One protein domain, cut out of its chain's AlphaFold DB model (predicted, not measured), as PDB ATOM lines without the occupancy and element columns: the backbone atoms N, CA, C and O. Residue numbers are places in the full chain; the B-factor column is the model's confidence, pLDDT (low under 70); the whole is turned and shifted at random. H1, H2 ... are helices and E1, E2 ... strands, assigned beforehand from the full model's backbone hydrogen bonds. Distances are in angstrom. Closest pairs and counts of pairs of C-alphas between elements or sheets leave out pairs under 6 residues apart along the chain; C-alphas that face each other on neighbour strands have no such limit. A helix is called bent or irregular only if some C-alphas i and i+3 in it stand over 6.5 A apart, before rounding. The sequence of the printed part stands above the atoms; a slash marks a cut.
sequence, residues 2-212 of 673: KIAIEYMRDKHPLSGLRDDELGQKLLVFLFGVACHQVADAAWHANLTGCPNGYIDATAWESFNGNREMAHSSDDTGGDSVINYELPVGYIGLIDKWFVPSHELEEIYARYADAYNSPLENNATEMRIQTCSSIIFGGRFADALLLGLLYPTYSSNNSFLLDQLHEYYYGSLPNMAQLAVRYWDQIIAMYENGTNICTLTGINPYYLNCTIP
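Overview. This is residues 2 to 212 of the 673 residues of a protein of Rotaria sordida (UniProt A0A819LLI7). Two clusters of helices, H1, H8 and H9 at one end and H5, H6, H10b and H11 at the other, are spanned by the long helix H3 and the arm H10a, which stay apart from each other with an open gap between them, while a third long helix, H12, crosses H3 and reaches H1 with its residues 186 to 190 but stays apart from H5, H6, H10b and H11. A small strand hairpin, E1 and E2, sits beside the later part of H12. The printed part has 211 residues, with twelve named helices, H1 to H12, followed by two named strands, E1 and E2, in an antiparallel sheet of order E1 - E2. The class is mostly helix, and the whole is compact, with a radius of gyration of the C-alphas of 18.8 A and spans of 51 by 39 by 34 A.

Along the chain. H1, residues 2 to 11, begins at C-alpha 2 at (121.165, 15.312, 2.130) and is 14.4 A long. H2, residues 14 to 19, is irregular, with C-alphas 15 and 18 7.8 A apart. H3, residues 21 to 43, is 33.4 A long, and H4, residues 45 to 48, follows. H5, residues 54 to 63, is 12.8 A long, and H6, residues 67 to 85, is 25.0 A long with a kink of 33 degrees near residue 76. H7 is residues 89 to 92, neither bent nor irregular, but only just: C-alphas 89 and 92 are 6.0 A apart. H8, residues 101 to 115, is 20.8 A long; H9, residues 118 to 121, is only just irregular, with C-alphas 118 and 121 6.6 A apart. H10, residues 125 to 156, was assigned as one helix by its hydrogen bonds but is bent, C-alphas 144 and 147 being 7.3 A apart. Its arm H10a, residues 125 to 144, begins at C-alpha 125 at (138.433, 21.889, 10.012) and is 28.7 A long; H10b, residues 147 to 156, is 15.0 A long and irregular, with C-alphas 148 and 151 7.3 A apart. H11 is residues 158 to 163, and H12, residues 172 to 192, is 30.1 A long. E1 is residues 197 to 199 and E2 residues 207 to 209, ending at C-alpha 209 at (110.453, 15.956, -2.922).

Arrangement. H1 touches H8, closest C-alphas Ala 4 and Ile 107 at 5.7 A, and H12, Ile 5 and Tyr 190 at 5.9 A. H2 and H3 only just touch, with 3 pairs of C-alphas within 8 A, and only at the corner, Leu 17 and Gly 23 being closest at 6.2 A. H3 touches H12 at a steep tilt of 45 degrees, opposite ways, closest at Cys 35 and Ala 179, 5.1 A. H4 is close to but not clearly touching H5, Ala 45 and Tyr 54 at 7.3 A. H5 and H6 touch and are about perpendicular at 79 degrees, closest at Ala 59 and Ala 70, 4.8 A. H6 touches H10b, Ser 80 and Gly 147 at 4.9 A, and H11, Asp 74 and Leu 160 at 6.9 A. H10a touches H7, Gly 92 and Phe 140 at 6.4 A, and H8, Ser 101 and Glu 125 at 4.9 A; H8 touches H9, Ala 109 and Glu 120 at 5.0 A. H10a and H10b are about perpendicular at 77 degrees, while H10a is apart from H3 and H12. The closest C-alphas of H12 and E2 are those of Gln 185 and Cys 209, 6.7 A apart. In the hairpin E1 and E2, N 198 and O 208 are within hydrogen-bond range at 2.9 A. Every O i to N i+4 pair is within range in H1, H3, H5, H8, H10a, H11 and H12; H6 has 13 of 15, H10b 4 of 6, and H2 0 of 2 beside 2 of 3 O i to N i+3 pairs, while H4, H7 and H9 are too short for such a pair.

Size, cuts and confidence. The two C-alphas farthest apart are those of Gly 16 and Asn 64, 54.7 A. The printed part has no cut and no long link. The mean pLDDT of the printed part is 82.8; residues 46 to 51, 87 to 95, 119 to 121, 199 to 206 and 211 to 212 are under 70.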
ATOM      1  N   LYS A   2     121.866  16.344   1.330       88.25
ATOM      2  CA  LYS A   2     121.165  15.312   2.130       88.25
ATOM      3  C   LYS A   2     121.829  14.968   3.481       88.25
ATOM      4  O   LYS A   2     121.199  15.118   4.521       88.25
ATOM      5  N   ILE A   3     123.117  14.606   3.466       91.19
ATOM      6  CA  ILE A   3     123.888  14.278   4.683       91.19
ATOM      7  C   ILE A   3     123.977  15.464   5.660       91.19
ATOM      8  O   ILE A   3     123.900  15.270   6.868       91.19
ATOM      9  N   ALA A   4     124.088  16.697   5.158       93.56
ATOM     10  CA  ALA A   4     124.121  17.893   6.000       93.56
ATOM     11  C   ALA A   4     122.782  18.123   6.718       93.56
ATOM     12  O   ALA A   4     122.759  18.541   7.869       93.56
ATOM     13  N   ILE A   5     121.658  17.795   6.077       94.06
ATOM     14  CA  ILE A   5     120.341  17.884   6.718       94.06
ATOM     15  C   ILE A   5     120.126  16.753   7.724       94.06
ATOM     16  O   ILE A   5     119.562  16.983   8.788       94.06
ATOM     17  N   GLU A   6     120.628  15.548   7.454       94.50
ATOM     18  CA  GLU A   6     120.663  14.471   8.454       94.50
ATOM     19  C   GLU A   6     121.508  14.855   9.674       94.50
ATOM     20  O   GLU A   6     121.078  14.634  10.804       94.50
ATOM     21  N   TYR A   7     122.663  15.489   9.453       96.25
ATOM     22  CA  TYR A   7     123.486  16.072  10.510       96.25
ATOM     23  C   TYR A   7     122.712  17.102  11.333       96.25
ATOM     24  O   TYR A   7     122.643  16.984  12.554       96.25
ATOM     25  N   MET A   8     122.077  18.071  10.663       96.44
ATOM     26  CA  MET A   8     121.245  19.086  11.308       96.44
ATOM     27  C   MET A   8     120.149  18.446  12.159       96.44
ATOM     28  O   MET A   8     119.980  18.814  13.310       96.44
ATOM     29  N   ARG A   9     119.429  17.447  11.644       95.00
ATOM     30  CA  ARG A   9     118.360  16.772  12.401       95.00
ATOM     31  C   ARG A   9     118.866  16.033  13.642       95.00
ATOM     32  O   ARG A   9     118.131  15.946  14.619       95.00
ATOM     33  N   ASP A  10     120.078  15.491  13.585       95.50
ATOM     34  CA  ASP A  10     120.719  14.753  14.678       95.50
ATOM     35  C   ASP A  10     121.294  15.688  15.756       95.50
ATOM     36  O   ASP A  10     121.060  15.491  16.947       95.50
ATOM     37  N   LYS A  11     122.028  16.730  15.346       96.38
ATOM     38  CA  LYS A  11     122.781  17.613  16.254       96.38
ATOM     39  C   LYS A  11     122.050  18.895  16.641       96.38
ATOM     40  O   LYS A  11     122.244  19.385  17.748       96.38
ATOM     41  N   HIS A  12     121.186  19.389  15.761       95.56
ATOM     42  CA  HIS A  12     120.478  20.662  15.881       95.56
ATOM     43  C   HIS A  12     118.982  20.457  15.577       95.56
ATOM     44  O   HIS A  12     118.499  20.895  14.534       95.56
ATOM     45  N   PRO A  13     118.217  19.727  16.410       93.44
ATOM     46  CA  PRO A  13     116.836  19.363  16.094       93.44
ATOM     47  C   PRO A  13     115.894  20.577  16.062       93.44
ATOM     48  O   PRO A  13     115.986  21.481  16.895       93.44
ATOM     49  N   LEU A  14     114.907  20.544  15.158       89.56
ATOM     50  CA  LEU A  14     113.966  21.647  14.906       89.56
ATOM     51  C   LEU A  14     113.280  22.175  16.180       89.56
ATOM     52  O   LEU A  14     113.111  23.381  16.341       89.56
ATOM     53  N   SER A  15     112.923  21.287  17.115       88.50
ATOM     54  CA  SER A  15     112.233  21.641  18.365       88.50
ATOM     55  C   SER A  15     113.035  22.565  19.289       88.50
ATOM     56  O   SER A  15     112.440  23.192  20.160       88.50
ATOM     57  N   GLY A  16     114.362  22.626  19.126       86.38
ATOM     58  CA  GLY A  16     115.264  23.480  19.904       86.38
ATOM     59  C   GLY A  16     115.956  24.571  19.084       86.38
ATOM     60  O   GLY A  16     116.678  25.379  19.660       86.38
ATOM     61  N   LEU A  17     115.727  24.631  17.765       90.75
ATOM     62  CA  LEU A  17     116.512  25.478  16.861       90.75
ATOM     63  C   LEU A  17     116.453  26.966  17.231       90.75
ATOM     64  O   LEU A  17     117.441  27.675  17.086       90.75
ATOM     65  N   ARG A  18     115.311  27.444  17.738       90.56
ATOM     66  CA  ARG A  18     115.115  28.857  18.106       90.56
ATOM     67  C   ARG A  18     116.126  29.361  19.141       90.56
ATOM     68  O   ARG A  18     116.486  30.535  19.094       90.56
ATOM     69  N   ASP A  19     116.583  28.483  20.027       93.81
ATOM     70  CA  ASP A  19     117.542  28.809  21.087       93.81
ATOM     71  C   ASP A  19     118.966  28.305  20.763       93.81
ATOM     72  O   ASP A  19     119.905  28.545  21.520       93.81
ATOM     73  N   ASP A  20     119.142  27.629  19.624       94.06
ATOM     74  CA  ASP A  20     120.405  27.072  19.140       94.06
ATOM     75  C   ASP A  20     121.031  27.981  18.073       94.06
ATOM     76  O   ASP A  20     120.783  27.861  16.870       94.06
ATOM     77  N   GLU A  21     121.849  28.930  18.529       94.12
ATOM     78  CA  GLU A  21     122.499  29.915  17.659       94.12
ATOM     79  C   GLU A  21     123.420  29.262  16.612       94.12
ATOM     80  O   GLU A  21     123.488  29.722  15.471       94.12
ATOM     81  N   LEU A  22     124.122  28.185  16.977       94.38
ATOM     82  CA  LEU A  22     125.021  27.474  16.069       94.38
ATOM     83  C   LEU A  22     124.228  26.748  14.977       94.38
ATOM     84  O   LEU A  22     124.544  26.904  13.798       94.38
ATOM     85  N   GLY A  23     123.158  26.044  15.355       94.75
ATOM     86  CA  GLY A  23     122.238  25.411  14.411       94.75
ATOM     87  C   GLY A  23     121.616  26.423  13.445       94.75
ATOM     88  O   GLY A  23     121.575  26.180  12.239       94.75
ATOM     89  N   GLN A  24     121.203  27.599  13.932       94.25
ATOM     90  CA  GLN A  24     120.698  28.679  13.072       94.25
ATOM     91  C   GLN A  24     121.754  29.158  12.070       94.25
ATOM     92  O   GLN A  24     121.462  29.280  10.878       94.25
ATOM     93  N   LYS A  25     122.990  29.401  12.522       93.62
ATOM     94  CA  LYS A  25     124.086  29.833  11.642       93.62
ATOM     95  C   LYS A  25     124.449  28.772  10.605       93.62
ATOM     96  O   LYS A  25     124.647  29.119   9.442       93.62
ATOM     97  N   LEU A  26     124.505  27.497  10.995       95.19
ATOM     98  CA  LEU A  26     124.756  26.388  10.073       95.19
ATOM     99  C   LEU A  26     123.625  26.258   9.043       95.19
ATOM    100  O   LEU A  26     123.909  26.124   7.857       95.19
ATOM    101  N   LEU A  27     122.358  26.374   9.453       93.94
ATOM    102  CA  LEU A  27     121.224  26.338   8.524       93.94
ATOM    103  C   LEU A  27     121.304  27.464   7.482       93.94
ATOM    104  O   LEU A  27     121.172  27.209   6.287       93.94
ATOM    105  N   VAL A  28     121.586  28.695   7.919       92.56
ATOM    106  CA  VAL A  28     121.773  29.845   7.016       92.56
ATOM    107  C   VAL A  28     122.978  29.638   6.093       92.56
ATOM    108  O   VAL A  28     122.901  29.938   4.903       92.56
ATOM    109  N   PHE A  29     124.078  29.073   6.600       92.81
ATOM    110  CA  PHE A  29     125.229  28.714   5.774       92.81
ATOM    111  C   PHE A  29     124.847  27.697   4.685       92.81
ATOM    112  O   PHE A  29     125.215  27.872   3.523       92.81
ATOM    113  N   LEU A  30     124.054  26.673   5.021       93.19
ATOM    114  CA  LEU A  30     123.562  25.683   4.057       93.19
ATOM    115  C   LEU A  30     122.626  26.299   3.007       93.19
ATOM    116  O   LEU A  30     122.699  25.897   1.847       93.19
ATOM    117  N   PHE A  31     121.815  27.300   3.365       92.56
ATOM    118  CA  PHE A  31     121.056  28.089   2.387       92.56
ATOM    119  C   PHE A  31     121.968  28.851   1.416       92.56
ATOM    120  O   PHE A  31     121.689  28.876   0.217       92.56
ATOM    121  N   GLY A  32     123.091  29.395   1.891       90.88
ATOM    122  CA  GLY A  32     124.109  30.007   1.031       90.88
ATOM    123  C   GLY A  32     124.771  29.005   0.077       90.88
ATOM    124  O   GLY A  32     124.901  29.280  -1.117       90.88
ATOM    125  N   VAL A  33     125.126  27.812   0.571       89.75
ATOM    126  CA  VAL A  33     125.639  26.710  -0.268       89.75
ATOM    127  C   VAL A  33     124.612  26.316  -1.328       89.75
ATOM    128  O   VAL A  33     124.969  26.123  -2.488       89.75
ATOM    129  N   ALA A  34     123.337  26.237  -0.950       88.25
ATOM    130  CA  ALA A  34     122.229  25.995  -1.863       88.25
ATOM    131  C   ALA A  34     122.169  27.028  -2.995       88.25
ATOM    132  O   ALA A  34     122.136  26.630  -4.154       88.25
ATOM    133  N   CYS A  35     122.232  28.327  -2.686       88.69
ATOM    134  CA  CYS A  35     122.246  29.381  -3.708       88.69
ATOM    135  C   CYS A  35     123.403  29.229  -4.693       88.69
ATOM    136  O   CYS A  35     123.202  29.340  -5.898       88.69
ATOM    137  N   HIS A  36     124.609  28.949  -4.195       86.81
ATOM    138  CA  HIS A  36     125.765  28.735  -5.062       86.81
ATOM    139  C   HIS A  36     125.560  27.524  -5.982       86.81
ATOM    140  O   HIS A  36     125.879  27.587  -7.164       86.81
ATOM    141  N   GLN A  37     125.019  26.419  -5.460       84.38
ATOM    142  CA  GLN A  37     124.728  25.229  -6.266       84.38
ATOM    143  C   GLN A  37     123.701  25.509  -7.365       84.38
ATOM    144  O   GLN A  37     123.854  25.005  -8.474       84.38
ATOM    145  N   VAL A  38     122.680  26.317  -7.066       85.19
ATOM    146  CA  VAL A  38     121.679  26.754  -8.049       85.19
ATOM    147  C   VAL A  38     122.350  27.519  -9.175       85.19
ATOM    148  O   VAL A  38     122.124  27.202 -10.339       85.19
ATOM    149  N   ALA A  39     123.166  28.516  -8.823       85.56
ATOM    150  CA  ALA A  39     123.809  29.380  -9.797       85.56
ATOM    151  C   ALA A  39     124.731  28.583 -10.724       85.56
ATOM    152  O   ALA A  39     124.584  28.650 -11.942       85.56
ATOM    153  N   ASP A  40     125.588  27.745 -10.141       84.00
ATOM    154  CA  ASP A  40     126.502  26.875 -10.880       84.00
ATOM    155  C   ASP A  40     125.741  25.938 -11.833       84.00
ATOM    156  O   ASP A  40     126.013  25.903 -13.032       84.00
ATOM    157  N   ALA A  41     124.707  25.245 -11.343       81.06
ATOM    158  CA  ALA A  41     123.914  24.331 -12.163       81.06
ATOM    159  C   ALA A  41     123.115  25.047 -13.266       81.06
ATOM    160  O   ALA A  41     122.987  24.513 -14.371       81.06
ATOM    161  N   ALA A  42     122.570  26.234 -12.987       81.94
ATOM    162  CA  ALA A  42     121.814  27.016 -13.961       81.94
ATOM    163  C   ALA A  42     122.723  27.561 -15.072       81.94
ATOM    164  O   ALA A  42     122.379  27.505 -16.254       81.94
ATOM    165  N   TRP A  43     123.920  28.027 -14.715       87.25
ATOM    166  CA  TRP A  43     124.897  28.536 -15.672       87.25
ATOM    167  C   TRP A  43     125.524  27.420 -16.509       87.25
ATOM    168  O   TRP A  43     125.671  27.560 -17.726       87.25
ATOM    169  N   HIS A  44     125.790  26.271 -15.887       83.81
ATOM    170  CA  HIS A  44     126.314  25.068 -16.527       83.81
ATOM    171  C   HIS A  44     125.233  24.094 -17.028       83.81
ATOM    172  O   HIS A  44     125.505  22.896 -17.146       83.81
ATOM    173  N   ALA A  45     124.030  24.570 -17.363       75.19
ATOM    174  CA  ALA A  45     122.849  23.733 -17.627       75.19
ATOM    175  C   ALA A  45     123.061  22.548 -18.590       75.19
ATOM    176  O   ALA A  45     122.407  21.512 -18.443       75.19
ATOM    177  N   ASN A  46     123.995  22.645 -19.540       66.00
ATOM    178  CA  ASN A  46     124.329  21.562 -20.468       66.00
ATOM    179  C   ASN A  46     124.859  20.304 -19.755       66.00
ATOM    180  O   ASN A  46     124.575  19.185 -20.174       66.00
ATOM    181  N   LEU A  47     125.527  20.460 -18.606       60.34
ATOM    182  CA  LEU A  47     125.913  19.337 -17.735       60.34
ATOM    183  C   LEU A  47     124.701  18.593 -17.150       60.34
ATOM    184  O   LEU A  47     124.842  17.483 -16.649       60.34
ATOM    185  N   THR A  48     123.518  19.202 -17.228       57.88
ATOM    186  CA  THR A  48     122.261  18.726 -16.643       57.88
ATOM    187  C   THR A  48     121.213  18.376 -17.708       57.88
ATOM    188  O   THR A  48     120.056  18.134 -17.383       57.88
ATOM    189  N   GLY A  49     121.619  18.318 -18.984       59.16
ATOM    190  CA  GLY A  49     120.768  17.920 -20.109       59.16
ATOM    191  C   GLY A  49     120.032  19.063 -20.816       59.16
ATOM    192  O   GLY A  49     119.395  18.811 -21.836       59.16
ATOM    193  N   CYS A  50     120.147  20.307 -20.338       65.00
ATOM    194  CA  CYS A  50     119.615  21.484 -21.025       65.00
ATOM    195  C   CYS A  50     120.740  22.147 -21.837       65.00
ATOM    196  O   CYS A  50     121.601  22.795 -21.248       65.00
ATOM    197  N   PRO A  51     120.779  22.028 -23.175       61.59
ATOM    198  CA  PRO A  51     121.880  22.561 -23.983       61.59
ATOM    199  C   PRO A  51     121.983  24.094 -23.947       61.59
ATOM    200  O   PRO A  51     122.966  24.635 -24.427       61.59
ATOM    201  N   ASN A  52     120.998  24.791 -23.380       70.00
ATOM    202  CA  ASN A  52     120.846  26.244 -23.425       70.00
ATOM    203  C   ASN A  52     121.165  26.907 -22.079       70.00
ATOM    204  O   ASN A  52     120.460  27.813 -21.640       70.00
ATOM    205  N   GLY A  53     122.196  26.421 -21.390       78.25
ATOM    206  CA  GLY A  53     122.678  27.078 -20.180       78.25
ATOM    207  C   GLY A  53     123.190  28.483 -20.470       78.25
ATOM    208  O   GLY A  53     123.606  28.776 -21.593       78.25
ATOM    209  N   TYR A  54     123.195  29.330 -19.443       87.69
ATOM    210  CA  TYR A  54     123.635  30.721 -19.547       87.69
ATOM    211  C   TYR A  54     125.005  30.851 -20.235       87.69
ATOM    212  O   TYR A  54     125.136  31.574 -21.215       87.69
ATOM    213  N   ILE A  55     125.998  30.058 -19.812       88.75
ATOM    214  CA  ILE A  55     127.369  30.112 -20.354       88.75
ATOM    215  C   ILE A  55     127.430  29.647 -21.808       88.75
ATOM    216  O   ILE A  55     128.197  30.176 -22.614       88.75
ATOM    217  N   ASP A  56     126.638  28.636 -22.158       84.94
ATOM    218  CA  ASP A  56     126.580  28.146 -23.530       84.94
ATOM    219  C   ASP A  56     125.979  29.231 -24.446       84.94
ATOM    220  O   ASP A  56     126.535  29.511 -25.511       84.94
ATOM    221  N   ALA A  57     124.940  29.937 -23.982       84.69
ATOM    222  CA  ALA A  57     124.365  31.093 -24.668       84.69
ATOM    223  C   ALA A  57     125.360  32.254 -24.821       84.69
ATOM    224  O   ALA A  57     125.578  32.726 -25.942       84.69
ATOM    225  N   THR A  58     126.058  32.630 -23.743       88.38
ATOM    226  CA  THR A  58     127.146  33.616 -23.780       88.38
ATOM    227  C   THR A  58     128.208  33.228 -24.806       88.38
ATOM    228  O   THR A  58     128.663  34.065 -25.593       88.38
ATOM    229  N   ALA A  59     128.607  31.951 -24.833       87.06
ATOM    230  CA  ALA A  59     129.621  31.463 -25.753       87.06
ATOM    231  C   ALA A  59     129.235  31.731 -27.197       87.06
ATOM    232  O   ALA A  59     130.059  32.229 -27.963       87.06
ATOM    233  N   TRP A  60     127.994  31.444 -27.575       81.00
ATOM    234  CA  TRP A  60     127.528  31.662 -28.940       81.00
ATOM    235  C   TRP A  60     127.373  33.138 -29.286       81.00
ATOM    236  O   TRP A  60     127.826  33.536 -30.357       81.00
ATOM    237  N   GLU A  61     126.794  33.939 -28.395       81.69
ATOM    238  CA  GLU A  61     126.450  35.331 -28.703       81.69
ATOM    239  C   GLU A  61     127.643  36.284 -28.599       81.69
ATOM    240  O   GLU A  61     127.800  37.162 -29.448       81.69
ATOM    241  N   SER A  62     128.519  36.086 -27.612       86.12
ATOM    242  CA  SER A  62     129.638  37.001 -27.344       86.12
ATOM    243  C   SER A  62     131.007  36.438 -27.741       86.12
ATOM    244  O   SER A  62     131.937  37.207 -27.986       86.12
ATOM    245  N   PHE A  63     131.155  35.111 -27.864       88.12
ATOM    246  CA  PHE A  63     132.468  34.466 -28.029       88.12
ATOM    247  C   PHE A  63     132.570  33.477 -29.202       88.12
ATOM    248  O   PHE A  63     133.469  32.634 -29.219       88.12
ATOM    249  N   ASN A  64     131.704  33.580 -30.218       85.75
ATOM    250  CA  ASN A  64     131.724  32.733 -31.425       85.75
ATOM    251  C   ASN A  64     131.727  31.216 -31.126       85.75
ATOM    252  O   ASN A  64     132.398  30.428 -31.794       85.75
ATOM    253  N   GLY A  65     131.002  30.811 -30.087       82.81
ATOM    254  CA  GLY A  65     130.911  29.442 -29.587       82.81
ATOM    255  C   GLY A  65     132.074  28.983 -28.707       82.81
ATOM    256  O   GLY A  65     132.106  27.810 -28.337       82.81
ATOM    257  N   ASN A  66     133.021  29.857 -28.346       87.50
ATOM    258  CA  ASN A  66     134.102  29.495 -27.432       87.50
ATOM    259  C   ASN A  66     133.615  29.480 -25.975       87.50
ATOM    260  O   ASN A  66     133.573  30.511 -25.302       87.50
ATOM    261  N   ARG A  67     133.286  28.280 -25.493       87.44
ATOM    262  CA  ARG A  67     132.781  28.051 -24.136       87.44
ATOM    263  C   ARG A  67     133.788  28.392 -23.041       87.44
ATOM    264  O   ARG A  67     133.377  28.895 -22.010       87.44
ATOM    265  N   GLU A  68     135.083  28.156 -23.245       88.88
ATOM    266  CA  GLU A  68     136.106  28.458 -22.229       88.88
ATOM    267  C   GLU A  68     136.256  29.967 -22.016       88.88
ATOM    268  O   GLU A  68     136.359  30.435 -20.884       88.88
ATOM    269  N   MET A  69     136.224  30.743 -23.105       89.62
ATOM    270  CA  MET A  69     136.246  32.206 -23.020       89.62
ATOM    271  C   MET A  69     134.979  32.758 -22.370       89.62
ATOM    272  O   MET A  69     135.075  33.676 -21.561       89.62
ATOM    273  N   ALA A  70     133.818  32.196 -22.711       90.12
ATOM    274  CA  ALA A  70     132.547  32.572 -22.105       90.12
ATOM    275  C   ALA A  70     132.526  32.275 -20.611       90.12
ATOM    276  O   ALA A  70     132.277  33.177 -19.826       90.12
ATOM    277  N   HIS A  71     132.898  31.052 -20.233       90.38
ATOM    278  CA  HIS A  71     133.004  30.602 -18.849       90.38
ATOM    279  C   HIS A  71     133.897  31.538 -18.027       90.38
ATOM    280  O   HIS A  71     133.442  32.151 -17.067       90.38
ATOM    281  N   SER A  72     135.129  31.775 -18.491       86.88
ATOM    282  CA  SER A  72     136.052  32.691 -17.815       86.88
ATOM    283  C   SER A  72     135.543  34.136 -17.773       86.88
ATOM    284  O   SER A  72     135.843  34.860 -16.819       86.88
ATOM    285  N   SER A  73     134.817  34.585 -18.802       89.06
ATOM    286  CA  SER A  73     134.245  35.927 -18.826       89.06
ATOM    287  C   SER A  73     133.045  36.069 -17.900       89.06
ATOM    288  O   SER A  73     132.891  37.147 -17.340       89.06
ATOM    289  N   ASP A  74     132.194  35.056 -17.783       89.12
ATOM    290  CA  ASP A  74     130.975  35.097 -16.979       89.12
ATOM    291  C   ASP A  74     131.309  34.978 -15.490       89.12
ATOM    292  O   ASP A  74     130.804  35.779 -14.708       89.12
ATOM    293  N   ASP A  75     132.238  34.093 -15.106       84.56
ATOM    294  CA  ASP A  75     132.666  33.912 -13.710       84.56
ATOM    295  C   ASP A  75     133.120  35.234 -13.072       84.56
ATOM    296  O   ASP A  75     132.646  35.640 -12.015       84.56
ATOM    297  N   THR A  76     134.044  35.943 -13.728       82.44
ATOM    298  CA  THR A  76     134.588  37.204 -13.191       82.44
ATOM    299  C   THR A  76     133.765  38.420 -13.616       82.44
ATOM    300  O   THR A  76     133.656  39.403 -12.880       82.44
ATOM    301  N   GLY A  77     133.192  38.385 -14.819       84.81
ATOM    302  CA  GLY A  77     132.396  39.482 -15.357       84.81
ATOM    303  C   GLY A  77     131.065  39.631 -14.637       84.81
ATOM    304  O   GLY A  77     130.678  40.762 -14.361       84.81
ATOM    305  N   GLY A  78     130.397  38.532 -14.280       85.81
ATOM    306  CA  GLY A  78     129.147  38.561 -13.523       85.81
ATOM    307  C   GLY A  78     129.325  39.250 -12.177       85.81
ATOM    308  O   GLY A  78     128.576  40.167 -11.850       85.81
ATOM    309  N   ASP A  79     130.395  38.916 -11.456       82.00
ATOM    310  CA  ASP A  79     130.759  39.622 -10.230       82.00
ATOM    311  C   ASP A  79     131.087  41.097 -10.481       82.00
ATOM    312  O   ASP A  79     130.704  41.956  -9.690       82.00
ATOM    313  N   SER A  80     131.786  41.423 -11.571       84.19
ATOM    314  CA  SER A  80     132.108  42.810 -11.929       84.19
ATOM    315  C   SER A  80     130.849  43.644 -12.199       84.19
ATOM    316  O   SER A  80     130.728  44.753 -11.677       84.19
ATOM    317  N   VAL A  81     129.899  43.092 -12.962       85.25
ATOM    318  CA  VAL A  81     128.604  43.710 -13.281       85.25
ATOM    319  C   VAL A  81     127.758  43.855 -12.021       85.25
ATOM    320  O   VAL A  81     127.316  44.958 -11.721       85.25
ATOM    321  N   ILE A  82     127.628  42.803 -11.210       82.19
ATOM    322  CA  ILE A  82     126.879  42.846  -9.947       82.19
ATOM    323  C   ILE A  82     127.472  43.874  -8.974       82.19
ATOM    324  O   ILE A  82     126.723  44.644  -8.378       82.19
ATOM    325  N   ASN A  83     128.801  43.931  -8.825       78.88
ATOM    326  CA  ASN A  83     129.459  44.929  -7.972       78.88
ATOM    327  C   ASN A  83     129.254  46.367  -8.474       78.88
ATOM    328  O   ASN A  83     129.303  47.304  -7.677       78.88
ATOM    329  N   TYR A  84     129.070  46.551  -9.783       82.81
ATOM    330  CA  TYR A  84     128.815  47.855 -10.385       82.81
ATOM    331  C   TYR A  84     127.341  48.274 -10.271       82.81
ATOM    332  O   TYR A  84     127.055  49.425  -9.940       82.81
ATOM    333  N   GLU A  85     126.410  47.356 -10.538       79.19
ATOM    334  CA  GLU A  85     124.970  47.628 -10.616       79.19
ATOM    335  C   GLU A  85     124.266  47.595  -9.258       79.19
ATOM    336  O   GLU A  85     123.326  48.358  -9.028       79.19
ATOM    337  N   LEU A  86     124.692  46.706  -8.354       73.75
ATOM    338  CA  LEU A  86     123.993  46.437  -7.102       73.75
ATOM    339  C   LEU A  86     124.771  46.958  -5.883       73.75
ATOM    340  O   LEU A  86     126.001  46.908  -5.839       73.75
ATOM    341  N   PRO A  87     124.068  47.430  -4.835       68.81
ATOM    342  CA  PRO A  87     124.695  47.906  -3.610       68.81
ATOM    343  C   PRO A  87     125.204  46.728  -2.767       68.81
ATOM    344  O   PRO A  87     124.584  46.311  -1.791       68.81
ATOM    345  N   VAL A  88     126.376  46.204  -3.111       67.69
ATOM    346  CA  VAL A  88     127.007  45.055  -2.437       67.69
ATOM    347  C   VAL A  88     127.936  45.439  -1.276       67.69
ATOM    348  O   VAL A  88     128.706  44.624  -0.772       67.69
ATOM    349  N   GLY A  89     127.835  46.674  -0.774       58.88
ATOM    350  CA  GLY A  89     128.663  47.181   0.331       58.88
ATOM    351  C   GLY A  89     128.535  46.403   1.652       58.88
ATOM    352  O   GLY A  89     129.404  46.512   2.515       58.88
ATOM    353  N   TYR A  90     127.494  45.575   1.807       62.81
ATOM    354  CA  TYR A  90     127.328  44.671   2.953       62.81
ATOM    355  C   TYR A  90     128.350  43.519   2.977       62.81
ATOM    356  O   TYR A  90     128.557  42.915   4.029       62.81
ATOM    357  N   ILE A  91     129.016  43.225   1.854       60.12
ATOM    358  CA  ILE A  91     130.029  42.161   1.737       60.12
ATOM    359  C   ILE A  91     131.303  42.495   2.552       60.12
ATOM    360  O   ILE A  91     132.070  41.602   2.901       60.12
ATOM    361  N   GLY A  92     131.497  43.758   2.959       55.16
ATOM    362  CA  GLY A  92     132.620  44.212   3.793       55.16
ATOM    363  C   GLY A  92     132.460  44.037   5.314       55.16
ATOM    364  O   GLY A  92     133.309  44.526   6.061       55.16
ATOM    365  N   LEU A  93     131.399  43.380   5.799       63.44
ATOM    366  CA  LEU A  93     131.139  43.170   7.235       63.44
ATOM    367  C   LEU A  93     131.995  42.023   7.810       63.44
ATOM    368  O   LEU A  93     131.502  40.931   8.095       63.44
ATOM    369  N   ILE A  94     133.301  42.271   7.966       62.72
ATOM    370  CA  ILE A  94     134.294  41.308   8.494       62.72
ATOM    371  C   ILE A  94     133.914  40.809   9.898       62.72
ATOM    372  O   ILE A  94     134.193  39.668  10.256       62.72
ATOM    373  N   ASP A  95     133.238  41.645  10.685       67.25
ATOM    374  CA  ASP A  95     132.759  41.340  12.034       67.25
ATOM    375  C   ASP A  95     131.624  40.303  12.074       67.25
ATOM    376  O   ASP A  95     131.338  39.752  13.136       67.25
ATOM    377  N   LYS A  96     130.994  40.011  10.929       71.94
ATOM    378  CA  LYS A  96     129.878  39.059  10.806       71.94
ATOM    379  C   LYS A  96     130.227  37.790  10.030       71.94
ATOM    380  O   LYS A  96     129.346  36.963   9.799       71.94
ATOM    381  N   TRP A  97     131.483  37.625   9.612       79.69
ATOM    382  CA  TRP A  97     131.911  36.444   8.866       79.69
ATOM    383  C   TRP A  97     131.909  35.191   9.754       79.69
ATOM    384  O   TRP A  97     132.466  35.183  10.851       79.69
ATOM    385  N   PHE A  98     131.277  34.121   9.270       86.06
ATOM    386  CA  PHE A  98     131.159  32.841   9.962       86.06
ATOM    387  C   PHE A  98     131.252  31.687   8.961       86.06
ATOM    388  O   PHE A  98     130.619  31.721   7.907       86.06
ATOM    389  N   VAL A  99     132.017  30.654   9.315       90.81
ATOM    390  CA  VAL A  99     132.104  29.387   8.581       90.81
ATOM    391  C   VAL A  99     132.048  28.253   9.609       90.81
ATOM    392  O   VAL A  99     132.888  28.245  10.512       90.81
ATOM    393  N   PRO A 100     131.097  27.308   9.500       94.25
ATOM    394  CA  PRO A 100     130.943  26.193  10.437       94.25
ATOM    395  C   PRO A 100     131.964  25.082  10.138       94.25
ATOM    396  O   PRO A 100     131.615  23.986   9.710       94.25
ATOM    397  N   SER A 101     133.259  25.395  10.241       94.00
ATOM    398  CA  SER A 101     134.334  24.504   9.782       94.00
ATOM    399  C   SER A 101     134.352  23.157  10.507       94.00
ATOM    400  O   SER A 101     134.645  22.144   9.874       94.00
ATOM    401  N   HIS A 102     134.025  23.148  11.802       94.56
ATOM    402  CA  HIS A 102     133.969  21.935  12.614       94.56
ATOM    403  C   HIS A 102     132.814  21.024  12.178       94.56
ATOM    404  O   HIS A 102     133.002  19.844  11.888       94.56
ATOM    405  N   GLU A 103     131.616  21.591  12.036       95.56
ATOM    406  CA  GLU A 103     130.425  20.858  11.614       95.56
ATOM    407  C   GLU A 103     130.579  20.353  10.175       95.56
ATOM    408  O   GLU A 103     130.155  19.246   9.852       95.56
ATOM    409  N   LEU A 104     131.224  21.136   9.300       94.06
ATOM    410  CA  LEU A 104     131.519  20.723   7.930       94.06
ATOM    411  C   LEU A 104     132.469  19.523   7.879       94.06
ATOM    412  O   LEU A 104     132.214  18.621   7.085       94.06
ATOM    413  N   GLU A 105     133.514  19.474   8.711       93.81
ATOM    414  CA  GLU A 105     134.390  18.295   8.814       93.81
ATOM    415  C   GLU A 105     133.579  17.043   9.183       93.81
ATOM    416  O   GLU A 105     133.668  16.026   8.490       93.81
ATOM    417  N   GLU A 106     132.706  17.127  10.194       93.81
ATOM    418  CA  GLU A 106     131.837  16.006  10.578       93.81
ATOM    419  C   GLU A 106     130.848  15.616   9.463       93.81
ATOM    420  O   GLU A 106     130.610  14.430   9.217       93.81
ATOM    421  N   ILE A 107     130.266  16.594   8.761       93.75
ATOM    422  CA  ILE A 107     129.363  16.357   7.623       93.75
ATOM    423  C   ILE A 107     130.103  15.650   6.481       93.75
ATOM    424  O   ILE A 107     129.562  14.708   5.894       93.75
ATOM    425  N   TYR A 108     131.324  16.081   6.154       92.19
ATOM    426  CA  TYR A 108     132.139  15.451   5.116       92.19
ATOM    427  C   TYR A 108     132.582  14.042   5.510       92.19
ATOM    428  O   TYR A 108     132.565  13.163   4.648       92.19
ATOM    429  N   ALA A 109     132.891  13.799   6.786       91.31
ATOM    430  CA  ALA A 109     133.177  12.459   7.293       91.31
ATOM    431  C   ALA A 109     131.960  11.529   7.139       91.31
ATOM    432  O   ALA A 109     132.059  10.478   6.509       91.31
ATOM    433  N   ARG A 110     130.765  11.971   7.564       92.00
ATOM    434  CA  ARG A 110     129.515  11.211   7.351       92.00
ATOM    435  C   ARG A 110     129.238  10.943   5.873       92.00
ATOM    436  O   ARG A 110     128.740   9.877   5.519       92.00
ATOM    437  N   TYR A 111     129.519  11.913   5.004       89.44
ATOM    438  CA  TYR A 111     129.363  11.744   3.561       89.44
ATOM    439  C   TYR A 111     130.335  10.695   3.015       89.44
ATOM    440  O   TYR A 111     129.941   9.855   2.205       89.44
ATOM    441  N   ALA A 112     131.589  10.727   3.461       89.12
ATOM    442  CA  ALA A 112     132.597   9.767   3.053       89.12
ATOM    443  C   ALA A 112     132.237   8.338   3.467       89.12
ATOM    444  O   ALA A 112     132.285   7.452   2.613       89.12
ATOM    445  N   ASP A 113     131.767   8.149   4.700       89.00
ATOM    446  CA  ASP A 113     131.253   6.870   5.192       89.00
ATOM    447  C   ASP A 113     130.048   6.384   4.373       89.00
ATOM    448  O   ASP A 113     130.002   5.237   3.924       89.00
ATOM    449  N   ALA A 114     129.066   7.263   4.140       87.62
ATOM    450  CA  ALA A 114     127.817   6.907   3.469       87.62
ATOM    451  C   ALA A 114     128.008   6.516   1.992       87.62
ATOM    452  O   ALA A 114     127.268   5.672   1.482       87.62
ATOM    453  N   TYR A 115     128.979   7.122   1.305       86.12
ATOM    454  CA  TYR A 115     129.206   6.933  -0.134       86.12
ATOM    455  C   TYR A 115     130.549   6.271  -0.472       86.12
ATOM    456  O   TYR A 115     130.911   6.212  -1.648       86.12
ATOM    457  N   ASN A 116     131.282   5.763   0.524       85.81
ATOM    458  CA  ASN A 116     132.622   5.185   0.371       85.81
ATOM    459  C   ASN A 116     133.568   6.109  -0.428       85.81
ATOM    460  O   ASN A 116     134.232   5.694  -1.383       85.81
ATOM    461  N   SER A 117     133.558   7.400  -0.083       81.06
ATOM    462  CA  SER A 117     134.295   8.444  -0.797       81.06
ATOM    463  C   SER A 117     135.655   8.717  -0.145       81.06
ATOM    464  O   SER A 117     135.724   8.833   1.074       81.06
ATOM    465  N   PRO A 118     136.740   8.931  -0.915       72.81
ATOM    466  CA  PRO A 118     138.055   9.263  -0.355       72.81
ATOM    467  C   PRO A 118     138.145  10.683   0.246       72.81
ATOM    468  O   PRO A 118     139.213  11.077   0.717       72.81
ATOM    469  N   LEU A 119     137.057  11.464   0.200       66.31
ATOM    470  CA  LEU A 119     136.989  12.867   0.631       66.31
ATOM    471  C   LEU A 119     137.319  13.086   2.120       66.31
ATOM    472  O   LEU A 119     137.852  14.146   2.450       66.31
ATOM    473  N   GLU A 120     137.073  12.095   2.985       59.34
ATOM    474  CA  GLU A 120     137.285  12.168   4.445       59.34
ATOM    475  C   GLU A 120     138.679  12.686   4.822       59.34
ATOM    476  O   GLU A 120     138.826  13.573   5.655       59.34
ATOM    477  N   ASN A 121     139.717  12.203   4.134       61.75
ATOM    478  CA  ASN A 121     141.104  12.488   4.503       61.75
ATOM    479  C   ASN A 121     141.564  13.911   4.146       61.75
ATOM    480  O   ASN A 121     142.684  14.301   4.483       61.75
ATOM    481  N   ASN A 122     140.746  14.683   3.423       73.56
ATOM    482  CA  ASN A 122     141.149  15.980   2.883       73.56
ATOM    483  C   ASN A 122     140.381  17.184   3.448       73.56
ATOM    484  O   ASN A 122     140.909  18.295   3.361       73.56
ATOM    485  N   ALA A 123     139.193  17.001   4.026       84.38
ATOM    486  CA  ALA A 123     138.307  18.090   4.449       84.38
ATOM    487  C   ALA A 123     138.368  18.373   5.967       84.38
ATOM    488  O   ALA A 123     137.342  18.402   6.633       84.38
ATOM    489  N   THR A 124     139.570  18.581   6.514       90.12
ATOM    490  CA  THR A 124     139.746  18.893   7.946       90.12
ATOM    491  C   THR A 124     139.301  20.317   8.287       90.12
ATOM    492  O   THR A 124     139.444  21.216   7.450       90.12
ATOM    493  N   GLU A 125     138.864  20.567   9.526       91.75
ATOM    494  CA  GLU A 125     138.433  21.889  10.012       91.75
ATOM    495  C   GLU A 125     139.465  22.980   9.685       91.75
ATOM    496  O   GLU A 125     139.133  24.025   9.120       91.75
ATOM    497  N   MET A 126     140.749  22.705   9.941       91.56
ATOM    498  CA  MET A 126     141.851  23.630   9.653       91.56
ATOM    499  C   MET A 126     141.963  23.965   8.161       91.56
ATOM    500  O   MET A 126     142.214  25.120   7.800       91.56
ATOM    501  N   ARG A 127     141.803  22.972   7.277       90.44
ATOM    502  CA  ARG A 127     141.867  23.191   5.826       90.44
ATOM    503  C   ARG A 127     140.661  23.985   5.350       90.44
ATOM    504  O   ARG A 127     140.855  24.938   4.602       90.44
ATOM    505  N   ILE A 128     139.463  23.647   5.827       91.12
ATOM    506  CA  ILE A 128     138.228  24.375   5.512       91.12
ATOM    507  C   ILE A 128     138.381  25.838   5.929       91.12
ATOM    508  O   ILE A 128     138.264  26.728   5.091       91.12
ATOM    509  N   GLN A 129     138.769  26.095   7.179       90.19
ATOM    510  CA  GLN A 129     138.949  27.452   7.687       90.19
ATOM    511  C   GLN A 129     140.014  28.232   6.904       90.19
ATOM    512  O   GLN A 129     139.801  29.400   6.570       90.19
ATOM    513  N   THR A 130     141.143  27.600   6.564       89.25
ATOM    514  CA  THR A 130     142.209  28.234   5.772       89.25
ATOM    515  C   THR A 130     141.719  28.593   4.369       89.25
ATOM    516  O   THR A 130     141.869  29.736   3.939       89.25
ATOM    517  N   CYS A 131     141.091  27.651   3.658       89.94
ATOM    518  CA  CYS A 131     140.561  27.881   2.316       89.94
ATOM    519  C   CYS A 131     139.467  28.956   2.316       89.94
ATOM    520  O   CYS A 131     139.517  29.875   1.498       89.94
ATOM    521  N   SER A 132     138.527  28.902   3.260       88.69
ATOM    522  CA  SER A 132     137.470  29.906   3.380       88.69
ATOM    523  C   SER A 132     138.016  31.292   3.719       88.69
ATOM    524  O   SER A 132     137.514  32.276   3.185       88.69
ATOM    525  N   SER A 133     139.072  31.388   4.537       85.00
ATOM    526  CA  SER A 133     139.736  32.669   4.835       85.00
ATOM    527  C   SER A 133     140.388  33.280   3.590       85.00
ATOM    528  O   SER A 133     140.311  34.490   3.382       85.00
ATOM    529  N   ILE A 134     141.008  32.453   2.738       86.69
ATOM    530  CA  ILE A 134     141.604  32.897   1.468       86.69
ATOM    531  C   ILE A 134     140.515  33.404   0.516       86.69
ATOM    532  O   ILE A 134     140.654  34.495  -0.034       86.69
ATOM    533  N   ILE A 135     139.422  32.649   0.359       83.38
ATOM    534  CA  ILE A 135     138.285  33.042  -0.488       83.38
ATOM    535  C   ILE A 135     137.670  34.347   0.020       83.38
ATOM    536  O   ILE A 135     137.431  35.254  -0.769       83.38
ATOM    537  N   PHE A 136     137.467  34.478   1.334       82.31
ATOM    538  CA  PHE A 136     136.945  35.700   1.939       82.31
ATOM    539  C   PHE A 136     137.844  36.912   1.652       82.31
ATOM    540  O   PHE A 136     137.351  37.960   1.239       82.31
ATOM    541  N   GLY A 137     139.166  36.756   1.782       80.50
ATOM    542  CA  GLY A 137     140.130  37.795   1.412       80.50
ATOM    543  C   GLY A 137     140.070  38.177  -0.073       80.50
ATOM    544  O   GLY A 137     140.126  39.362  -0.398       80.50
ATOM    545  N   GLY A 138     139.899  37.193  -0.962       79.56
ATOM    546  CA  GLY A 138     139.680  37.418  -2.395       79.56
ATOM    547  C   GLY A 138     138.398  38.205  -2.673       79.56
ATOM    548  O   GLY A 138     138.454  39.252  -3.308       79.56
ATOM    549  N   ARG A 139     137.263  37.783  -2.103       76.19
ATOM    550  CA  ARG A 139     135.972  38.477  -2.259       76.19
ATOM    551  C   ARG A 139     135.989  39.903  -1.725       76.19
ATOM    552  O   ARG A 139     135.362  40.779  -2.312       76.19
ATOM    553  N   PHE A 140     136.717  40.158  -0.641       76.00
ATOM    554  CA  PHE A 140     136.902  41.517  -0.139       76.00
ATOM    555  C   PHE A 140     137.683  42.392  -1.133       76.00
ATOM    556  O   PHE A 140     137.328  43.551  -1.345       76.00
ATOM    557  N   ALA A 141     138.724  41.845  -1.770       76.94
ATOM    558  CA  ALA A 141     139.450  42.546  -2.826       76.94
ATOM    559  C   ALA A 141     138.561  42.799  -4.058       76.94
ATOM    560  O   ALA A 141     138.578  43.909  -4.595       76.94
ATOM    561  N   ASP A 142     137.747  41.816  -4.451       76.50
ATOM    562  CA  ASP A 142     136.795  41.948  -5.557       76.50
ATOM    563  C   ASP A 142     135.779  43.064  -5.289       76.50
ATOM    564  O   ASP A 142     135.603  43.951  -6.121       76.50
ATOM    565  N   ALA A 143     135.173  43.088  -4.100       72.62
ATOM    566  CA  ALA A 143     134.184  44.101  -3.728       72.62
ATOM    567  C   ALA A 143     134.732  45.541  -3.798       72.62
ATOM    568  O   ALA A 143     133.980  46.488  -4.024       72.62
ATOM    569  N   LEU A 144     136.043  45.724  -3.614       73.69
ATOM    570  CA  LEU A 144     136.692  47.035  -3.685       73.69
ATOM    571  C   LEU A 144     137.120  47.432  -5.102       73.69
ATOM    572  O   LEU A 144     137.144  48.622  -5.418       73.69
ATOM    573  N   LEU A 145     137.533  46.467  -5.925       75.06
ATOM    574  CA  LEU A 145     138.280  46.741  -7.157       75.06
ATOM    575  C   LEU A 145     137.603  46.211  -8.420       75.06
ATOM    576  O   LEU A 145     137.824  46.763  -9.496       75.06
ATOM    577  N   LEU A 146     136.784  45.166  -8.324       77.19
ATOM    578  CA  LEU A 146     136.280  44.448  -9.491       77.19
ATOM    579  C   LEU A 146     135.259  45.261 -10.290       77.19
ATOM    580  O   LEU A 146     135.216  45.146 -11.514       77.19
ATOM    581  N   GLY A 147     134.523  46.167  -9.642       73.38
ATOM    582  CA  GLY A 147     133.672  47.141 -10.337       73.38
ATOM    583  C   GLY A 147     134.453  48.066 -11.287       73.38
ATOM    584  O   GLY A 147     133.894  48.564 -12.259       73.38
ATOM    585  N   LEU A 148     135.769  48.255 -11.092       79.75
ATOM    586  CA  LEU A 148     136.615  49.026 -12.020       79.75
ATOM    587  C   LEU A 148     136.857  48.294 -13.347       79.75
ATOM    588  O   LEU A 148     137.199  48.933 -14.345       79.75
ATOM    589  N   LEU A 149     136.691  46.968 -13.368       82.12
ATOM    590  CA  LEU A 149     136.804  46.152 -14.577       82.12
ATOM    591  C   LEU A 149     135.502  46.105 -15.381       82.12
ATOM    592  O   LEU A 149     135.530  45.610 -16.510       82.12
ATOM    593  N   TYR A 150     134.410  46.682 -14.864       84.44
ATOM    594  CA  TYR A 150     133.105  46.708 -15.523       84.44
ATOM    595  C   TYR A 150     133.198  47.133 -16.998       84.44
ATOM    596  O   TYR A 150     132.747  46.362 -17.839       84.44
ATOM    597  N   PRO A 151     133.893  48.232 -17.378       85.00
ATOM    598  CA  PRO A 151     133.983  48.640 -18.783       85.00
ATOM    599  C   PRO A 151     134.677  47.624 -19.700       85.00
ATOM    600  O   PRO A 151     134.476  47.662 -20.908       85.00
ATOM    601  N   THR A 152     135.542  46.765 -19.149       83.56
ATOM    602  CA  THR A 152     136.278  45.747 -19.916       83.56
ATOM    603  C   THR A 152     135.405  44.527 -20.175       83.56
ATOM    604  O   THR A 152     135.391  44.006 -21.290       83.56
ATOM    605  N   TYR A 153     134.667  44.080 -19.158       82.12
ATOM    606  CA  TYR A 153     133.732  42.967 -19.300       82.12
ATOM    607  C   TYR A 153     132.508  43.381 -20.119       82.12
ATOM    608  O   TYR A 153     132.183  42.707 -21.092       82.12
ATOM    609  N   SER A 154     131.923  44.548 -19.832       79.38
ATOM    610  CA  SER A 154     130.746  45.060 -20.539       79.38
ATOM    611  C   SER A 154     131.001  45.315 -22.031       79.38
ATOM    612  O   SER A 154     130.075  45.257 -22.831       79.38
ATOM    613  N   SER A 155     132.247  45.601 -22.440       81.94
ATOM    614  CA  SER A 155     132.579  45.795 -23.859       81.94
ATOM    615  C   SER A 155     132.824  44.498 -24.625       81.94
ATOM    616  O   SER A 155     132.727  44.495 -25.851       81.94
ATOM    617  N   ASN A 156     133.222  43.433 -23.927       83.75
ATOM    618  CA  ASN A 156     133.636  42.170 -24.541       83.75
ATOM    619  C   ASN A 156     132.550  41.092 -24.459       83.75
ATOM    620  O   ASN A 156     132.594  40.145 -25.238       83.75
ATOM    621  N   ASN A 157     131.604  41.239 -23.535       88.50
ATOM    622  CA  ASN A 157     130.520  40.305 -23.294       88.50
ATOM    623  C   ASN A 157     129.192  41.071 -23.239       88.50
ATOM    624  O   ASN A 157     128.752  41.506 -22.175       88.50
ATOM    625  N   SER A 158     128.582  41.283 -24.407       85.31
ATOM    626  CA  SER A 158     127.289  41.970 -24.504       85.31
ATOM    627  C   SER A 158     126.156  41.116 -23.948       85.31
ATOM    628  O   SER A 158     125.243  41.655 -23.339       85.31
ATOM    629  N   PHE A 159     126.244  39.788 -24.091       88.00
ATOM    630  CA  PHE A 159     125.241  38.876 -23.542       88.00
ATOM    631  C   PHE A 159     125.125  39.030 -22.025       88.00
ATOM    632  O   PHE A 159     124.030  39.215 -21.516       88.00
ATOM    633  N   LEU A 160     126.250  39.031 -21.307       88.62
ATOM    634  CA  LEU A 160     126.249  39.219 -19.860       88.62
ATOM    635  C   LEU A 160     125.588  40.538 -19.442       88.62
ATOM    636  O   LEU A 160     124.888  40.565 -18.442       88.62
ATOM    637  N   LEU A 161     125.774  41.620 -20.197       83.81
ATOM    638  CA  LEU A 161     125.138  42.897 -19.879       83.81
ATOM    639  C   LEU A 161     123.628  42.873 -20.159       83.81
ATOM    640  O   LEU A 161     122.833  43.297 -19.326       83.81
ATOM    641  N   ASP A 162     123.241  42.357 -21.325       83.44
ATOM    642  CA  ASP A 162     121.863  42.425 -21.813       83.44
ATOM    643  C   ASP A 162     120.965  41.335 -21.206       83.44
ATOM    644  O   ASP A 162     119.745  41.466 -21.200       83.44
ATOM    645  N   GLN A 163     121.541  40.219 -20.753       86.94
ATOM    646  CA  GLN A 163     120.800  38.993 -20.444       86.94
ATOM    647  C   GLN A 163     120.974  38.520 -18.994       86.94
ATOM    648  O   GLN A 163     120.234  37.632 -18.571       86.94
ATOM    649  N   LEU A 164     121.837  39.148 -18.181       87.00
ATOM    650  CA  LEU A 164     121.983  38.788 -16.760       87.00
ATOM    651  C   LEU A 164     120.667  38.888 -15.986       87.00
ATOM    652  O   LEU A 164     120.424  38.077 -15.096       87.00
ATOM    653  N   HIS A 165     119.800  39.834 -16.342       82.50
ATOM    654  CA  HIS A 165     118.496  40.011 -15.694       82.50
ATOM    655  C   HIS A 165     117.333  39.371 -16.456       82.50
ATOM    656  O   HIS A 165     116.303  39.087 -15.853       82.50
ATOM    657  N   GLU A 166     117.481  39.121 -17.758       79.62
ATOM    658  CA  GLU A 166     116.348  38.762 -18.628       79.62
ATOM    659  C   GLU A 166     116.398  37.339 -19.179       79.62
ATOM    660  O   GLU A 166     115.361  36.809 -19.579       79.62
ATOM    661  N   TYR A 167     117.568  36.695 -19.195       86.62
ATOM    662  CA  TYR A 167     117.682  35.363 -19.775       86.62
ATOM    663  C   TYR A 167     116.767  34.363 -19.070       86.62
ATOM    664  O   TYR A 167     116.730  34.283 -17.843       86.62
ATOM    665  N   TYR A 168     116.047  33.552 -19.837       79.56
ATOM    666  CA  TYR A 168     115.012  32.696 -19.259       79.56
ATOM    667  C   TYR A 168     115.561  31.633 -18.279       79.56
ATOM    668  O   TYR A 168     114.846  31.242 -17.358       79.56
ATOM    669  N   TYR A 169     116.813  31.172 -18.440       81.50
ATOM    670  CA  TYR A 169     117.410  30.126 -17.596       81.50
ATOM    671  C   TYR A 169     118.846  30.454 -17.169       81.50
ATOM    672  O   TYR A 169     119.788  30.342 -17.952       81.50
ATOM    673  N   GLY A 170     119.023  30.848 -15.907       83.75
ATOM    674  CA  GLY A 170     120.306  31.290 -15.349       83.75
ATOM    675  C   GLY A 170     120.470  32.806 -15.214       83.75
ATOM    676  O   GLY A 170     121.519  33.252 -14.760       83.75
ATOM    677  N   SER A 171     119.449  33.604 -15.542       86.44
ATOM    678  CA  SER A 171     119.412  35.010 -15.117       86.44
ATOM    679  C   SER A 171     119.299  35.137 -13.600       86.44
ATOM    680  O   SER A 171     118.900  34.203 -12.901       86.44
ATOM    681  N   LEU A 172     119.614  36.318 -13.078       85.31
ATOM    682  CA  LEU A 172     119.547  36.614 -11.654       85.31
ATOM    683  C   LEU A 172     118.139  36.380 -11.064       85.31
ATOM    684  O   LEU A 172     118.061  35.691 -10.041       85.31
ATOM    685  N   PRO A 173     117.028  36.837 -11.687       79.94
ATOM    686  CA  PRO A 173     115.684  36.501 -11.223       79.94
ATOM    687  C   PRO A 173     115.421  34.991 -11.209       79.94
ATOM    688  O   PRO A 173     114.953  34.475 -10.194       79.94
ATOM    689  N   ASN A 174     115.780  34.274 -12.279       82.75
ATOM    690  CA  ASN A 174     115.563  32.831 -12.367       82.75
ATOM    691  C   ASN A 174     116.370  32.057 -11.307       82.75
ATOM    692  O   ASN A 174     115.836  31.178 -10.633       82.75
ATOM    693  N   MET A 175     117.638  32.412 -11.093       85.62
ATOM    694  CA  MET A 175     118.464  31.796 -10.051       85.62
ATOM    695  C   MET A 175     117.931  32.087  -8.647       85.62
ATOM    696  O   MET A 175     117.929  31.193  -7.804       85.62
ATOM    697  N   ALA A 176     117.445  33.304  -8.387       83.38
ATOM    698  CA  ALA A 176     116.843  33.650  -7.101       83.38
ATOM    699  C   ALA A 176     115.592  32.802  -6.817       83.38
ATOM    700  O   ALA A 176     115.431  32.272  -5.718       83.38
ATOM    701  N   GLN A 177     114.736  32.619  -7.821       79.00
ATOM    702  CA  GLN A 177     113.546  31.777  -7.734       79.00
ATOM    703  C   GLN A 177     113.895  30.313  -7.461       79.00
ATOM    704  O   GLN A 177     113.355  29.705  -6.532       79.00
ATOM    705  N   LEU A 178     114.813  29.750  -8.251       80.44
ATOM    706  CA  LEU A 178     115.289  28.385  -8.068       80.44
ATOM    707  C   LEU A 178     115.865  28.216  -6.654       80.44
ATOM    708  O   LEU A 178     115.449  27.307  -5.940       80.44
ATOM    709  N   ALA A 179     116.717  29.139  -6.198       86.19
ATOM    710  CA  ALA A 179     117.308  29.087  -4.864       86.19
ATOM    711  C   ALA A 179     116.262  28.984  -3.751       86.19
ATOM    712  O   ALA A 179     116.408  28.139  -2.867       86.19
ATOM    713  N   VAL A 180     115.177  29.763  -3.819       80.81
ATOM    714  CA  VAL A 180     114.108  29.659  -2.819       80.81
ATOM    715  C   VAL A 180     113.353  28.335  -2.914       80.81
ATOM    716  O   VAL A 180     113.126  27.712  -1.879       80.81
ATOM    717  N   ARG A 181     113.051  27.831  -4.120       77.69
ATOM    718  CA  ARG A 181     112.450  26.489  -4.259       77.69
ATOM    719  C   ARG A 181     113.325  25.411  -3.607       77.69
ATOM    720  O   ARG A 181     112.810  24.482  -2.989       77.69
ATOM    721  N   TYR A 182     114.646  25.524  -3.707       82.25
ATOM    722  CA  TYR A 182     115.555  24.581  -3.054       82.25
ATOM    723  C   TYR A 182     115.644  24.775  -1.546       82.25
ATOM    724  O   TYR A 182     115.767  23.793  -0.815       82.25
ATOM    725  N   TRP A 183     115.544  26.010  -1.055       86.31
ATOM    726  CA  TRP A 183     115.409  26.264   0.377       86.31
ATOM    727  C   TRP A 183     114.159  25.590   0.944       86.31
ATOM    728  O   TRP A 183     114.263  24.929   1.975       86.31
ATOM    729  N   ASP A 184     113.023  25.651   0.245       81.81
ATOM    730  CA  ASP A 184     111.796  24.958   0.658       81.81
ATOM    731  C   ASP A 184     111.997  23.438   0.719       81.81
ATOM    732  O   ASP A 184     111.556  22.781   1.662       81.81
ATOM    733  N   GLN A 185     112.732  22.862  -0.237       83.19
ATOM    734  CA  GLN A 185     113.097  21.441  -0.209       83.19
ATOM    735  C   GLN A 185     114.024  21.101   0.966       83.19
ATOM    736  O   GLN A 185     113.855  20.064   1.612       83.19
ATOM    737  N   ILE A 186     114.989  21.970   1.273       87.94
ATOM    738  CA  ILE A 186     115.869  21.834   2.438       87.94
ATOM    739  C   ILE A 186     115.058  21.868   3.734       87.94
ATOM    740  O   ILE A 186     115.248  20.997   4.586       87.94
ATOM    741  N   ILE A 187     114.132  22.821   3.862       88.00
ATOM    742  CA  ILE A 187     113.229  22.945   5.009       88.00
ATOM    743  C   ILE A 187     112.365  21.688   5.124       88.00
ATOM    744  O   ILE A 187     112.341  21.062   6.181       88.00
ATOM    745  N   ALA A 188     111.755  21.229   4.030       85.88
ATOM    746  CA  ALA A 188     110.922  20.030   4.026       85.88
ATOM    747  C   ALA A 188     111.704  18.773   4.450       85.88
ATOM    748  O   ALA A 188     111.208  17.975   5.253       85.88
ATOM    749  N   MET A 189     112.940  18.599   3.968       90.06
ATOM    750  CA  MET A 189     113.829  17.524   4.427       90.06
ATOM    751  C   MET A 189     114.173  17.657   5.912       90.06
ATOM    752  O   MET A 189     114.281  16.655   6.623       90.06
ATOM    753  N   TYR A 190     114.370  18.883   6.387       91.62
ATOM    754  CA  TYR A 190     114.728  19.162   7.768       91.62
ATOM    755  C   TYR A 190     113.552  18.977   8.734       91.62
ATOM    756  O   TYR A 190     113.778  18.535   9.857       91.62
ATOM    757  N   GLU A 191     112.310  19.181   8.297       90.06
ATOM    758  CA  GLU A 191     111.090  18.929   9.074       90.06
ATOM    759  C   GLU A 191     110.691  17.447   9.049       90.06
ATOM    760  O   GLU A 191     110.585  16.792  10.092       90.06
ATOM    761  N   ASN A 192     110.564  16.872   7.854       89.81
ATOM    762  CA  ASN A 192     109.910  15.576   7.642       89.81
ATOM    763  C   ASN A 192     110.894  14.420   7.398       89.81
ATOM    764  O   ASN A 192     110.495  13.257   7.316       89.81
ATOM    765  N   GLY A 193     112.191  14.720   7.337       90.50
ATOM    766  CA  GLY A 193     113.255  13.758   7.076       90.50
ATOM    767  C   GLY A 193     113.660  13.719   5.608       90.50
ATOM    768  O   GLY A 193     112.890  14.017   4.703       90.50
ATOM    769  N   THR A 194     114.894  13.301   5.350       89.94
ATOM    770  CA  THR A 194     115.511  13.362   4.018       89.94
ATOM    771  C   THR A 194     114.998  12.319   3.022       89.94
ATOM    772  O   THR A 194     115.296  12.405   1.833       89.94
ATOM    773  N   ASN A 195     114.231  11.326   3.480       88.50
ATOM    774  CA  ASN A 195     113.690  10.260   2.630       88.50
ATOM    775  C   ASN A 195     112.483  10.697   1.791       88.50
ATOM    776  O   ASN A 195     112.092   9.967   0.886       88.50
ATOM    777  N   ILE A 196     111.909  11.875   2.063       87.62
ATOM    778  CA  ILE A 196     110.823  12.433   1.245       87.62
ATOM    779  C   ILE A 196     111.317  12.931  -0.119       87.62
ATOM    780  O   ILE A 196     110.498  13.195  -0.997       87.62
ATOM    781  N   CYS A 197     112.637  13.097  -0.267       85.00
ATOM    782  CA  CYS A 197     113.290  13.615  -1.458       85.00
ATOM    783  C   CYS A 197     114.160  12.543  -2.113       85.00
ATOM    784  O   CYS A 197     114.964  11.874  -1.456       85.00
ATOM    785  N   THR A 198     114.051  12.424  -3.432       81.44
ATOM    786  CA  THR A 198     114.894  11.549  -4.252       81.44
ATOM    787  C   THR A 198     115.738  12.366  -5.219       81.44
ATOM    788  O   THR A 198     115.252  13.338  -5.796       81.44
ATOM    789  N   LEU A 199     116.995  11.958  -5.411       69.38
ATOM    790  CA  LEU A 199     117.867  12.533  -6.433       69.38
ATOM    791  C   LEU A 199     117.399  12.070  -7.812       69.38
ATOM    792  O   LEU A 199     117.307  10.867  -8.066       69.38
ATOM    793  N   THR A 200     117.133  13.016  -8.704       61.47
ATOM    794  CA  THR A 200     116.950  12.706 -10.120       61.47
ATOM    795  C   THR A 200     118.344  12.542 -10.736       61.47
ATOM    796  O   THR A 200     119.218  13.385 -10.566       61.47
ATOM    797  N   GLY A 201     118.616  11.405 -11.381       53.66
ATOM    798  CA  GLY A 201     119.978  10.969 -11.740       53.66
ATOM    799  C   GLY A 201     120.747  11.827 -12.759       53.66
ATOM    800  O   GLY A 201     121.815  11.403 -13.188       53.66
ATOM    801  N   ILE A 202     120.222  12.986 -13.167       55.75
ATOM    802  CA  ILE A 202     120.800  13.860 -14.201       55.75
ATOM    803  C   ILE A 202     121.358  15.159 -13.593       55.75
ATOM    804  O   ILE A 202     122.339  15.691 -14.102       55.75
ATOM    805  N   ASN A 203     120.798  15.650 -12.479       59.78
ATOM    806  CA  ASN A 203     121.254  16.879 -11.828       59.78
ATOM    807  C   ASN A 203     121.193  16.742 -10.294       59.78
ATOM    808  O   ASN A 203     120.109  16.528  -9.747       59.78
ATOM    809  N   PRO A 204     122.319  16.913  -9.579       57.38
ATOM    810  CA  PRO A 204     122.369  16.766  -8.124       57.38
ATOM    811  C   PRO A 204     121.532  17.798  -7.348       57.38
ATOM    812  O   PRO A 204     121.312  17.601  -6.152       57.38
ATOM    813  N   TYR A 205     121.074  18.872  -7.996       63.41
ATOM    814  CA  TYR A 205     120.231  19.909  -7.399       63.41
ATOM    815  C   TYR A 205     118.720  19.649  -7.564       63.41
ATOM    816  O   TYR A 205     117.941  20.025  -6.689       63.41
ATOM    817  N   TYR A 206     118.282  18.969  -8.634       64.56
ATOM    818  CA  TYR A 206     116.861  18.651  -8.833       64.56
ATOM    819  C   TYR A 206     116.443  17.489  -7.922       64.56
ATOM    820  O   TYR A 206     116.437  16.312  -8.309       64.56
ATOM    821  N   LEU A 207     116.099  17.831  -6.679       71.00
ATOM    822  CA  LEU A 207     115.453  16.915  -5.751       71.00
ATOM    823  C   LEU A 207     113.970  16.836  -6.099       71.00
ATOM    824  O   LEU A 207     113.267  17.845  -6.146       71.00
ATOM    825  N   ASN A 208     113.481  15.619  -6.304       73.88
ATOM    826  CA  ASN A 208     112.050  15.377  -6.355       73.88
ATOM    827  C   ASN A 208     111.573  15.059  -4.938       73.88
ATOM    828  O   ASN A 208     111.855  13.974  -4.425       73.88
ATOM    829  N   CYS A 209     110.925  16.032  -4.300       74.94
ATOM    830  CA  CYS A 209     110.453  15.956  -2.922       74.94
ATOM    831  C   CYS A 209     108.931  15.840  -2.871       74.94
ATOM    832  O   CYS A 209     108.222  16.625  -3.496       74.94
ATOM    833  N   THR A 210     108.411  14.918  -2.061       74.69
ATOM    834  CA  THR A 210     106.972  14.861  -1.767       74.69
ATOM    835  C   THR A 210     106.641  15.904  -0.698       74.69
ATOM    836  O   THR A 210     106.652  15.601   0.495       74.69
ATOM    837  N   ILE A 211     106.404  17.149  -1.116       64.94
ATOM    838  CA  ILE A 211     106.043  18.252  -0.216       64.94
ATOM    839  C   ILE A 211     104.507  18.357  -0.167       64.94
ATOM    840  O   ILE A 211     103.881  18.528  -1.216       64.94
ATOM    841  N   PRO A 212     103.856  18.257   1.008       51.72
ATOM    842  CA  PRO A 212     102.435  18.551   1.129       51.72
ATOM    843  C   PRO A 212     102.220  20.060   0.945       51.72
ATOM    844  O   PRO A 212     102.337  20.842   1.886       51.72
TER     845      PRO A 212